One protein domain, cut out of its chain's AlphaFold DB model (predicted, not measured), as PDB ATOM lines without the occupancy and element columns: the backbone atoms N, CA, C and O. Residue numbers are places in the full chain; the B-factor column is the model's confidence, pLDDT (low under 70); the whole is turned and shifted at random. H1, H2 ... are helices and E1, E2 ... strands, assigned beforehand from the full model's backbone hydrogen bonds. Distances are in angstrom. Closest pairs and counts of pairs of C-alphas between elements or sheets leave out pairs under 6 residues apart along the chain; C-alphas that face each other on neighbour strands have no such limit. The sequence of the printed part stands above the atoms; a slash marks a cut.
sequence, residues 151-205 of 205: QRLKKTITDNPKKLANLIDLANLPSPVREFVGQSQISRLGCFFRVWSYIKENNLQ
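What this domain is: This is residues 151 to 205 of the 205 residues of a protein of Gossypium harknessii (UniProt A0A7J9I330). A two-stranded ribbon, E1 beside E2, forms the joint of a loose, open arch of helices. On one side H2 and then H1 make an arm, with residues 158 to 163 sticking out; on the other, the longest helix, H4, runs away from the end of E2, and H3 lies beyond the other end of the ribbon. The printed part has 55 residues, with elements in the order H1, H2, E1, H3, E2, H4; the sheet is antiparallel and the class is mostly helix. The whole is loose, with a radius of gyration of the C-alphas of 13.3 A, and flat, spanning 34 by 26 by 12 A.

Where its parts are: E1 is residues 170 to 172 and E2 residues 185 to 187. H4, residues 188 to 201, is 20.0 A long and ends at C-alpha 201 (-34.078, -42.333, -18.167). H3 is residues 175 to 181, and H2 residues 161 to 168, 10.5 A long. H1, residues 151 to 159, is 12.8 A long and begins at C-alpha 151 (-25.447, -23.902, -34.816).

How they stand to each other: E1 and E2 are antiparallel at 137 degrees, with N 171 and O 186 3.1 A apart, within hydrogen-bond range. H2 and H4 touch, H4 with residues 188 to 190 alone; the closest C-alphas, of Leu 167 and Arg 188, are 5.2 A apart. Their steep tilt is 48 degrees, the same way. H3 and H4 are close but not clearly touching, the closest C-alphas, of Val 181 and Arg 194, being 7.1 A apart. H1 and H2 are also close but not clearly touching, Ile 157 to Leu 164 being the closest C-alphas at 6.2 A. H1 and H4 are apart. In H2, H3 and H4 every O i to N i+4 pair is within hydrogen-bond range; in H1, 4 of 5 are.

The domain as a whole: The C-alphas farthest apart, of Asp 159 and Asn 202, are 35.8 A apart. The printed part has no cut, and its links between named elements are tight. The mean pLDDT of the printed part is 73.2; residues 151 to 165 and residue 167 are under 70.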
ATOM      1  N   GLN A 151     -25.765 -25.115 -34.044       52.66
ATOM      2  CA  GLN A 151     -25.447 -23.902 -34.816       52.66
ATOM      3  C   GLN A 151     -26.687 -23.036 -35.111       52.66
ATOM      4  O   GLN A 151     -26.559 -21.852 -35.400       52.66
ATOM      5  N   ARG A 152     -27.896 -23.611 -35.045       45.78
ATOM      6  CA  ARG A 152     -29.166 -22.882 -35.145       45.78
ATOM      7  C   ARG A 152     -29.457 -22.025 -33.919       45.78
ATOM      8  O   ARG A 152     -29.852 -20.884 -34.106       45.78
ATOM      9  N   LEU A 153     -29.172 -22.507 -32.708       49.62
ATOM     10  CA  LEU A 153     -29.191 -21.642 -31.532       49.62
ATOM     11  C   LEU A 153     -28.122 -20.571 -31.657       49.62
ATOM     12  O   LEU A 153     -28.458 -19.422 -31.455       49.62
ATOM     13  N   LYS A 154     -26.903 -20.876 -32.122       52.34
ATOM     14  CA  LYS A 154     -25.873 -19.836 -32.343       52.34
ATOM     15  C   LYS A 154     -26.355 -18.689 -33.241       52.34
ATOM     16  O   LYS A 154     -25.948 -17.564 -33.015       52.34
ATOM     17  N   LYS A 155     -27.253 -18.964 -34.197       51.25
ATOM     18  CA  LYS A 155     -27.881 -17.965 -35.082       51.25
ATOM     19  C   LYS A 155     -29.020 -17.205 -34.387       51.25
ATOM     20  O   LYS A 155     -29.047 -15.984 -34.424       51.25
ATOM     21  N   THR A 156     -29.907 -17.903 -33.675       48.03
ATOM     22  CA  THR A 156     -31.006 -17.269 -32.913       48.03
ATOM     23  C   THR A 156     -30.510 -16.497 -31.675       48.03
ATOM     24  O   THR A 156     -31.157 -15.558 -31.217       48.03
ATOM     25  N   ILE A 157     -29.341 -16.869 -31.150       50.19
ATOM     26  CA  ILE A 157     -28.601 -16.202 -30.071       50.19
ATOM     27  C   ILE A 157     -28.142 -14.813 -30.515       50.19
ATOM     28  O   ILE A 157     -28.280 -13.857 -29.752       50.19
ATOM     29  N   THR A 158     -27.660 -14.686 -31.754       51.16
ATOM     30  CA  THR A 158     -27.307 -13.392 -32.346       51.16
ATOM     31  C   THR A 158     -28.539 -12.520 -32.582       51.16
ATOM     32  O   THR A 158     -28.466 -11.310 -32.391       51.16
ATOM     33  N   ASP A 159     -29.680 -13.124 -32.933       55.50
ATOM     34  CA  ASP A 159     -30.930 -12.399 -33.200       55.50
ATOM     35  C   ASP A 159     -31.632 -11.875 -31.930       55.50
ATOM     36  O   ASP A 159     -32.379 -10.893 -31.987       55.50
ATOM     37  N   ASN A 160     -31.438 -12.505 -30.760       55.84
ATOM     38  CA  ASN A 160     -32.052 -12.037 -29.510       55.84
ATOM     39  C   ASN A 160     -31.234 -12.383 -28.247       55.84
ATOM     40  O   ASN A 160     -31.665 -13.192 -27.414       55.84
ATOM     41  N   PRO A 161     -30.079 -11.726 -28.036       62.56
ATOM     42  CA  PRO A 161     -29.166 -12.059 -26.940       62.56
ATOM     43  C   PRO A 161     -29.803 -11.880 -25.554       62.56
ATOM     44  O   PRO A 161     -29.467 -12.594 -24.615       62.56
ATOM     45  N   LYS A 162     -30.790 -10.982 -25.424       68.88
ATOM     46  CA  LYS A 162     -31.513 -10.741 -24.163       68.88
ATOM     47  C   LYS A 162     -32.357 -11.939 -23.727       68.88
ATOM     48  O   LYS A 162     -32.470 -12.195 -22.533       68.88
ATOM     49  N   LYS A 163     -32.966 -12.673 -24.661       66.56
ATOM     50  CA  LYS A 163     -33.757 -13.867 -24.323       66.56
ATOM     51  C   LYS A 163     -32.857 -15.037 -23.954       66.56
ATOM     52  O   LYS A 163     -33.139 -15.703 -22.967       66.56
ATOM     53  N   LEU A 164     -31.746 -15.221 -24.673       65.94
ATOM     54  CA  LEU A 164     -30.764 -16.238 -24.303       65.94
ATOM     55  C   LEU A 164     -30.205 -15.977 -22.908       65.94
ATOM     56  O   LEU A 164     -30.180 -16.904 -22.108       65.94
ATOM     57  N   ALA A 165     -29.819 -14.729 -22.617       65.50
ATOM     58  CA  ALA A 165     -29.320 -14.337 -21.304       65.50
ATOM     59  C   ALA A 165     -30.278 -14.794 -20.196       65.50
ATOM     60  O   ALA A 165     -29.834 -15.415 -19.251       65.50
ATOM     61  N   ASN A 166     -31.591 -14.614 -20.370       71.69
ATOM     62  CA  ASN A 166     -32.600 -15.072 -19.406       71.69
ATOM     63  C   ASN A 166     -32.743 -16.605 -19.290       71.69
ATOM     64  O   ASN A 166     -33.236 -17.085 -18.270       71.69
ATOM     65  N   LEU A 167     -32.370 -17.377 -20.317       68.75
ATOM     66  CA  LEU A 167     -32.392 -18.847 -20.289       68.75
ATOM     67  C   LEU A 167     -31.142 -19.440 -19.628       68.75
ATOM     68  O   LEU A 167     -31.244 -20.460 -18.942       68.75
ATOM     69  N   ILE A 168     -29.983 -18.814 -19.855       74.19
ATOM     70  CA  ILE A 168     -28.712 -19.180 -19.213       74.19
ATOM     71  C   ILE A 168     -28.580 -18.568 -17.813       74.19
ATOM     72  O   ILE A 168     -27.746 -19.026 -17.039       74.19
ATOM     73  N   ASP A 169     -29.411 -17.574 -17.485       79.81
ATOM     74  CA  ASP A 169     -29.423 -16.924 -16.180       79.81
ATOM     75  C   ASP A 169     -29.728 -17.930 -15.070       79.81
ATOM     76  O   ASP A 169     -30.668 -18.734 -15.155       79.81
ATOM     77  N   LEU A 170     -28.910 -17.867 -14.024       79.69
ATOM     78  CA  LEU A 170     -29.006 -18.711 -12.845       79.69
ATOM     79  C   LEU A 170     -30.212 -18.264 -12.023       79.69
ATOM     80  O   LEU A 170     -30.204 -17.223 -11.369       79.69
ATOM     81  N   ALA A 171     -31.263 -19.078 -12.028       75.88
ATOM     82  CA  ALA A 171     -32.456 -18.810 -11.244       75.88
ATOM     83  C   ALA A 171     -32.413 -19.589  -9.924       75.88
ATOM     84  O   ALA A 171     -32.004 -20.751  -9.870       75.88
ATOM     85  N   ASN A 172     -32.885 -18.959  -8.844       77.44
ATOM     86  CA  ASN A 172     -33.101 -19.657  -7.581       77.44
ATOM     87  C   ASN A 172     -34.239 -20.662  -7.740       77.44
ATOM     88  O   ASN A 172     -35.366 -20.295  -8.086       77.44
ATOM     89  N   LEU A 173     -33.946 -21.926  -7.447       74.44
ATOM     90  CA  LEU A 173     -34.939 -22.980  -7.542       74.44
ATOM     91  C   LEU A 173     -35.843 -23.004  -6.302       74.44
ATOM     92  O   LEU A 173     -35.343 -22.883  -5.170       74.44
ATOM     93  N   PRO A 174     -37.159 -23.227  -6.484       76.25
ATOM     94  CA  PRO A 174     -38.052 -23.541  -5.377       76.25
ATOM     95  C   PRO A 174     -37.644 -24.882  -4.737       76.25
ATOM     96  O   PRO A 174     -37.189 -25.784  -5.443       76.25
ATOM     97  N   SER A 175     -37.814 -25.027  -3.412       76.38
ATOM     98  CA  SER A 175     -37.335 -26.195  -2.638       76.38
ATOM     99  C   SER A 175     -37.603 -27.571  -3.270       76.38
ATOM    100  O   SER A 175     -36.671 -28.367  -3.303       76.38
ATOM    101  N   PRO A 176     -38.786 -27.860  -3.854       74.75
ATOM    102  CA  PRO A 176     -39.047 -29.171  -4.456       74.75
ATOM    103  C   PRO A 176     -38.144 -29.476  -5.659       74.75
ATOM    104  O   PRO A 176     -37.707 -30.604  -5.857       74.75
ATOM    105  N   VAL A 177     -37.838 -28.457  -6.469       75.25
ATOM    106  CA  VAL A 177     -36.959 -28.604  -7.638       75.25
ATOM    107  C   VAL A 177     -35.497 -28.633  -7.202       75.25
ATOM    108  O   VAL A 177     -34.697 -29.345  -7.795       75.25
ATOM    109  N   ARG A 178     -35.150 -27.914  -6.128       81.00
ATOM    110  CA  ARG A 178     -33.818 -27.972  -5.511       81.00
ATOM    111  C   ARG A 178     -33.485 -29.369  -4.997       81.00
ATOM    112  O   ARG A 178     -32.362 -29.814  -5.195       81.00
ATOM    113  N   GLU A 179     -34.436 -30.055  -4.370       78.50
ATOM    114  CA  GLU A 179     -34.263 -31.445  -3.924       78.50
ATOM    115  C   GLU A 179     -34.112 -32.408  -5.107       78.50
ATOM    116  O   GLU A 179     -33.275 -33.303  -5.066       78.50
ATOM    117  N   PHE A 180     -34.869 -32.181  -6.183       79.75
ATOM    118  CA  PHE A 180     -34.798 -32.992  -7.398       79.75
ATOM    119  C   PHE A 180     -33.481 -32.811  -8.171       79.75
ATOM    120  O   PHE A 180     -32.866 -33.780  -8.607       79.75
ATOM    121  N   VAL A 181     -33.035 -31.568  -8.344       79.44
ATOM    122  CA  VAL A 181     -31.812 -31.228  -9.088       79.44
ATOM    123  C   VAL A 181     -30.554 -31.394  -8.223       79.44
ATOM    124  O   VAL A 181     -29.461 -31.594  -8.755       79.44
ATOM    125  N   GLY A 182     -30.689 -31.293  -6.900       79.62
ATOM    126  CA  GLY A 182     -29.578 -31.268  -5.947       79.62
ATOM    127  C   GLY A 182     -28.816 -29.937  -5.908       79.62
ATOM    128  O   GLY A 182     -27.789 -29.844  -5.240       79.62
ATOM    129  N   GLN A 183     -29.289 -28.901  -6.610       77.25
ATOM    130  CA  GLN A 183     -28.648 -27.583  -6.678       77.25
ATOM    131  C   GLN A 183     -29.610 -26.470  -6.256       77.25
ATOM    132  O   GLN A 183     -30.792 -26.476  -6.593       77.25
ATOM    133  N   SER A 184     -29.083 -25.484  -5.525       80.81
ATOM    134  CA  SER A 184     -29.825 -24.288  -5.094       80.81
ATOM    135  C   SER A 184     -30.180 -23.360  -6.256       80.81
ATOM    136  O   SER A 184     -31.229 -22.710  -6.249       80.81
ATOM    137  N   GLN A 185     -29.282 -23.288  -7.234       78.31
ATOM    138  CA  GLN A 185     -29.367 -22.430  -8.401       78.31
ATOM    139  C   GLN A 185     -28.973 -23.249  -9.617       78.31
ATOM    140  O   GLN A 185     -28.003 -24.001  -9.569       78.31
ATOM    141  N   ILE A 186     -29.740 -23.105 -10.684       82.75
ATOM    142  CA  ILE A 186     -29.439 -23.690 -11.984       82.75
ATOM    143  C   ILE A 186     -30.025 -22.761 -13.044       82.75
ATOM    144  O   ILE A 186     -31.010 -22.055 -12.797       82.75
ATOM    145  N   SER A 187     -29.423 -22.747 -14.228       82.44
ATOM    146  CA  SER A 187     -30.015 -22.041 -15.357       82.44
ATOM    147  C   SER A 187     -31.367 -22.655 -15.722       82.44
ATOM    148  O   SER A 187     -31.603 -23.851 -15.521       82.44
ATOM    149  N   ARG A 188     -32.281 -21.854 -16.278       79.62
ATOM    150  CA  ARG A 188     -33.591 -22.367 -16.726       79.62
ATOM    151  C   ARG A 188     -33.416 -23.476 -17.763       79.62
ATOM    152  O   ARG A 188     -34.113 -24.488 -17.712       79.62
ATOM    153  N   LEU A 189     -32.423 -23.310 -18.637       81.12
ATOM    154  CA  LEU A 189     -32.029 -24.307 -19.624       81.12
ATOM    155  C   LEU A 189     -31.466 -25.587 -18.975       81.12
ATOM    156  O   LEU A 189     -31.864 -26.689 -19.349       81.12
ATOM    157  N   GLY A 190     -30.593 -25.462 -17.972       81.88
ATOM    158  CA  GLY A 190     -30.040 -26.608 -17.242       81.88
ATOM    159  C   GLY A 190     -31.103 -27.372 -16.448       81.88
ATOM    160  O   GLY A 190     -31.139 -28.604 -16.478       81.88
ATOM    161  N   CYS A 191     -32.036 -26.657 -15.806       83.69
ATOM    162  CA  CYS A 191     -33.185 -27.261 -15.125       83.69
ATOM    163  C   CYS A 191     -34.014 -28.107 -16.093       83.69
ATOM    164  O   CYS A 191     -34.412 -29.224 -15.762       83.69
ATOM    165  N   PHE A 192     -34.260 -27.578 -17.293       82.12
ATOM    166  CA  PHE A 192     -35.004 -28.280 -18.326       82.12
ATOM    167  C   PHE A 192     -34.299 -29.569 -18.750       82.12
ATOM    168  O   PHE A 192     -34.927 -30.625 -18.753       82.12
ATOM    169  N   PHE A 193     -33.000 -29.506 -19.062       83.19
ATOM    170  CA  PHE A 193     -32.256 -30.688 -19.496       83.19
ATOM    171  C   PHE A 193     -32.246 -31.785 -18.440       83.19
ATOM    172  O   PHE A 193     -32.458 -32.946 -18.777       83.19
ATOM    173  N   ARG A 194     -32.096 -31.433 -17.161       83.25
ATOM    174  CA  ARG A 194     -32.155 -32.424 -16.080       83.25
ATOM    175  C   ARG A 194     -33.525 -33.081 -15.958       83.25
ATOM    176  O   ARG A 194     -33.599 -34.300 -15.845       83.25
ATOM    177  N   VAL A 195     -34.609 -32.304 -16.023       82.88
ATOM    178  CA  VAL A 195     -35.977 -32.852 -15.984       82.88
ATOM    179  C   VAL A 195     -36.251 -33.724 -17.212       82.88
ATOM    180  O   VAL A 195     -36.809 -34.811 -17.086       82.88
ATOM    181  N   TRP A 196     -35.823 -33.287 -18.395       81.69
ATOM    182  CA  TRP A 196     -35.984 -34.037 -19.636       81.69
ATOM    183  C   TRP A 196     -35.209 -35.359 -19.625       81.69
ATOM    184  O   TRP A 196     -35.789 -36.408 -19.905       81.69
ATOM    185  N   SER A 197     -33.925 -35.330 -19.252       81.44
ATOM    186  CA  SER A 197     -33.107 -36.538 -19.106       81.44
ATOM    187  C   SER A 197     -33.720 -37.489 -18.089       81.44
ATOM    188  O   SER A 197     -33.847 -38.673 -18.376       81.44
ATOM    189  N   TYR A 198     -34.231 -36.977 -16.968       83.31
ATOM    190  CA  TYR A 198     -34.919 -37.801 -15.979       83.31
ATOM    191  C   TYR A 198     -36.175 -38.485 -16.539       83.31
ATOM    192  O   TYR A 198     -36.373 -39.677 -16.305       83.31
ATOM    193  N   ILE A 199     -37.005 -37.776 -17.313       85.69
ATOM    194  CA  ILE A 199     -38.182 -38.367 -17.976       85.69
ATOM    195  C   ILE A 199     -37.755 -39.483 -18.938       85.69
ATOM    196  O   ILE A 199     -38.379 -40.545 -18.963       85.69
ATOM    197  N   LYS A 200     -36.678 -39.264 -19.701       84.69
ATOM    198  CA  LYS A 200     -36.137 -40.242 -20.655       84.69
ATOM    199  C   LYS A 200     -35.540 -41.466 -19.963       84.69
ATOM    200  O   LYS A 200     -35.833 -42.583 -20.373       84.69
ATOM    201  N   GLU A 201     -34.736 -41.265 -18.928       84.81
ATOM    202  CA  GLU A 201     -34.078 -42.333 -18.167       84.81
ATOM    203  C   GLU A 201     -35.087 -43.196 -17.401       84.81
ATOM    204  O   GLU A 201     -34.929 -44.414 -17.325       84.81
ATOM    205  N   ASN A 202     -36.160 -42.587 -16.890       85.88
ATOM    206  CA  ASN A 202     -37.201 -43.285 -16.132       85.88
ATOM    207  C   ASN A 202     -38.384 -43.753 -16.996       85.88
ATOM    208  O   ASN A 202     -39.337 -44.309 -16.460       85.88
ATOM    209  N   ASN A 203     -38.330 -43.562 -18.321       83.44
ATOM    210  CA  ASN A 203     -39.405 -43.906 -19.261       83.44
ATOM    211  C   ASN A 203     -40.784 -43.347 -18.846       83.44
ATOM    212  O   ASN A 203     -41.804 -44.018 -18.983       83.44
ATOM    213  N   LEU A 204     -40.819 -42.111 -18.345       80.12
ATOM    214  CA  LEU A 204     -42.039 -41.418 -17.896       80.12
ATOM    215  C   LEU A 204     -42.789 -40.734 -19.060       80.12
ATOM    216  O   LEU A 204     -43.444 -39.711 -18.857       80.12
ATOM    217  N   GLN A 205     -42.606 -41.246 -20.281       72.06
ATOM    218  CA  GLN A 205     -43.007 -40.610 -21.538       72.06
ATOM    219  C   GLN A 205     -44.441 -40.959 -21.951       72.06
ATOM    220  O   GLN A 205     -44.872 -42.105 -21.697       72.06
TER     221      GLN A 205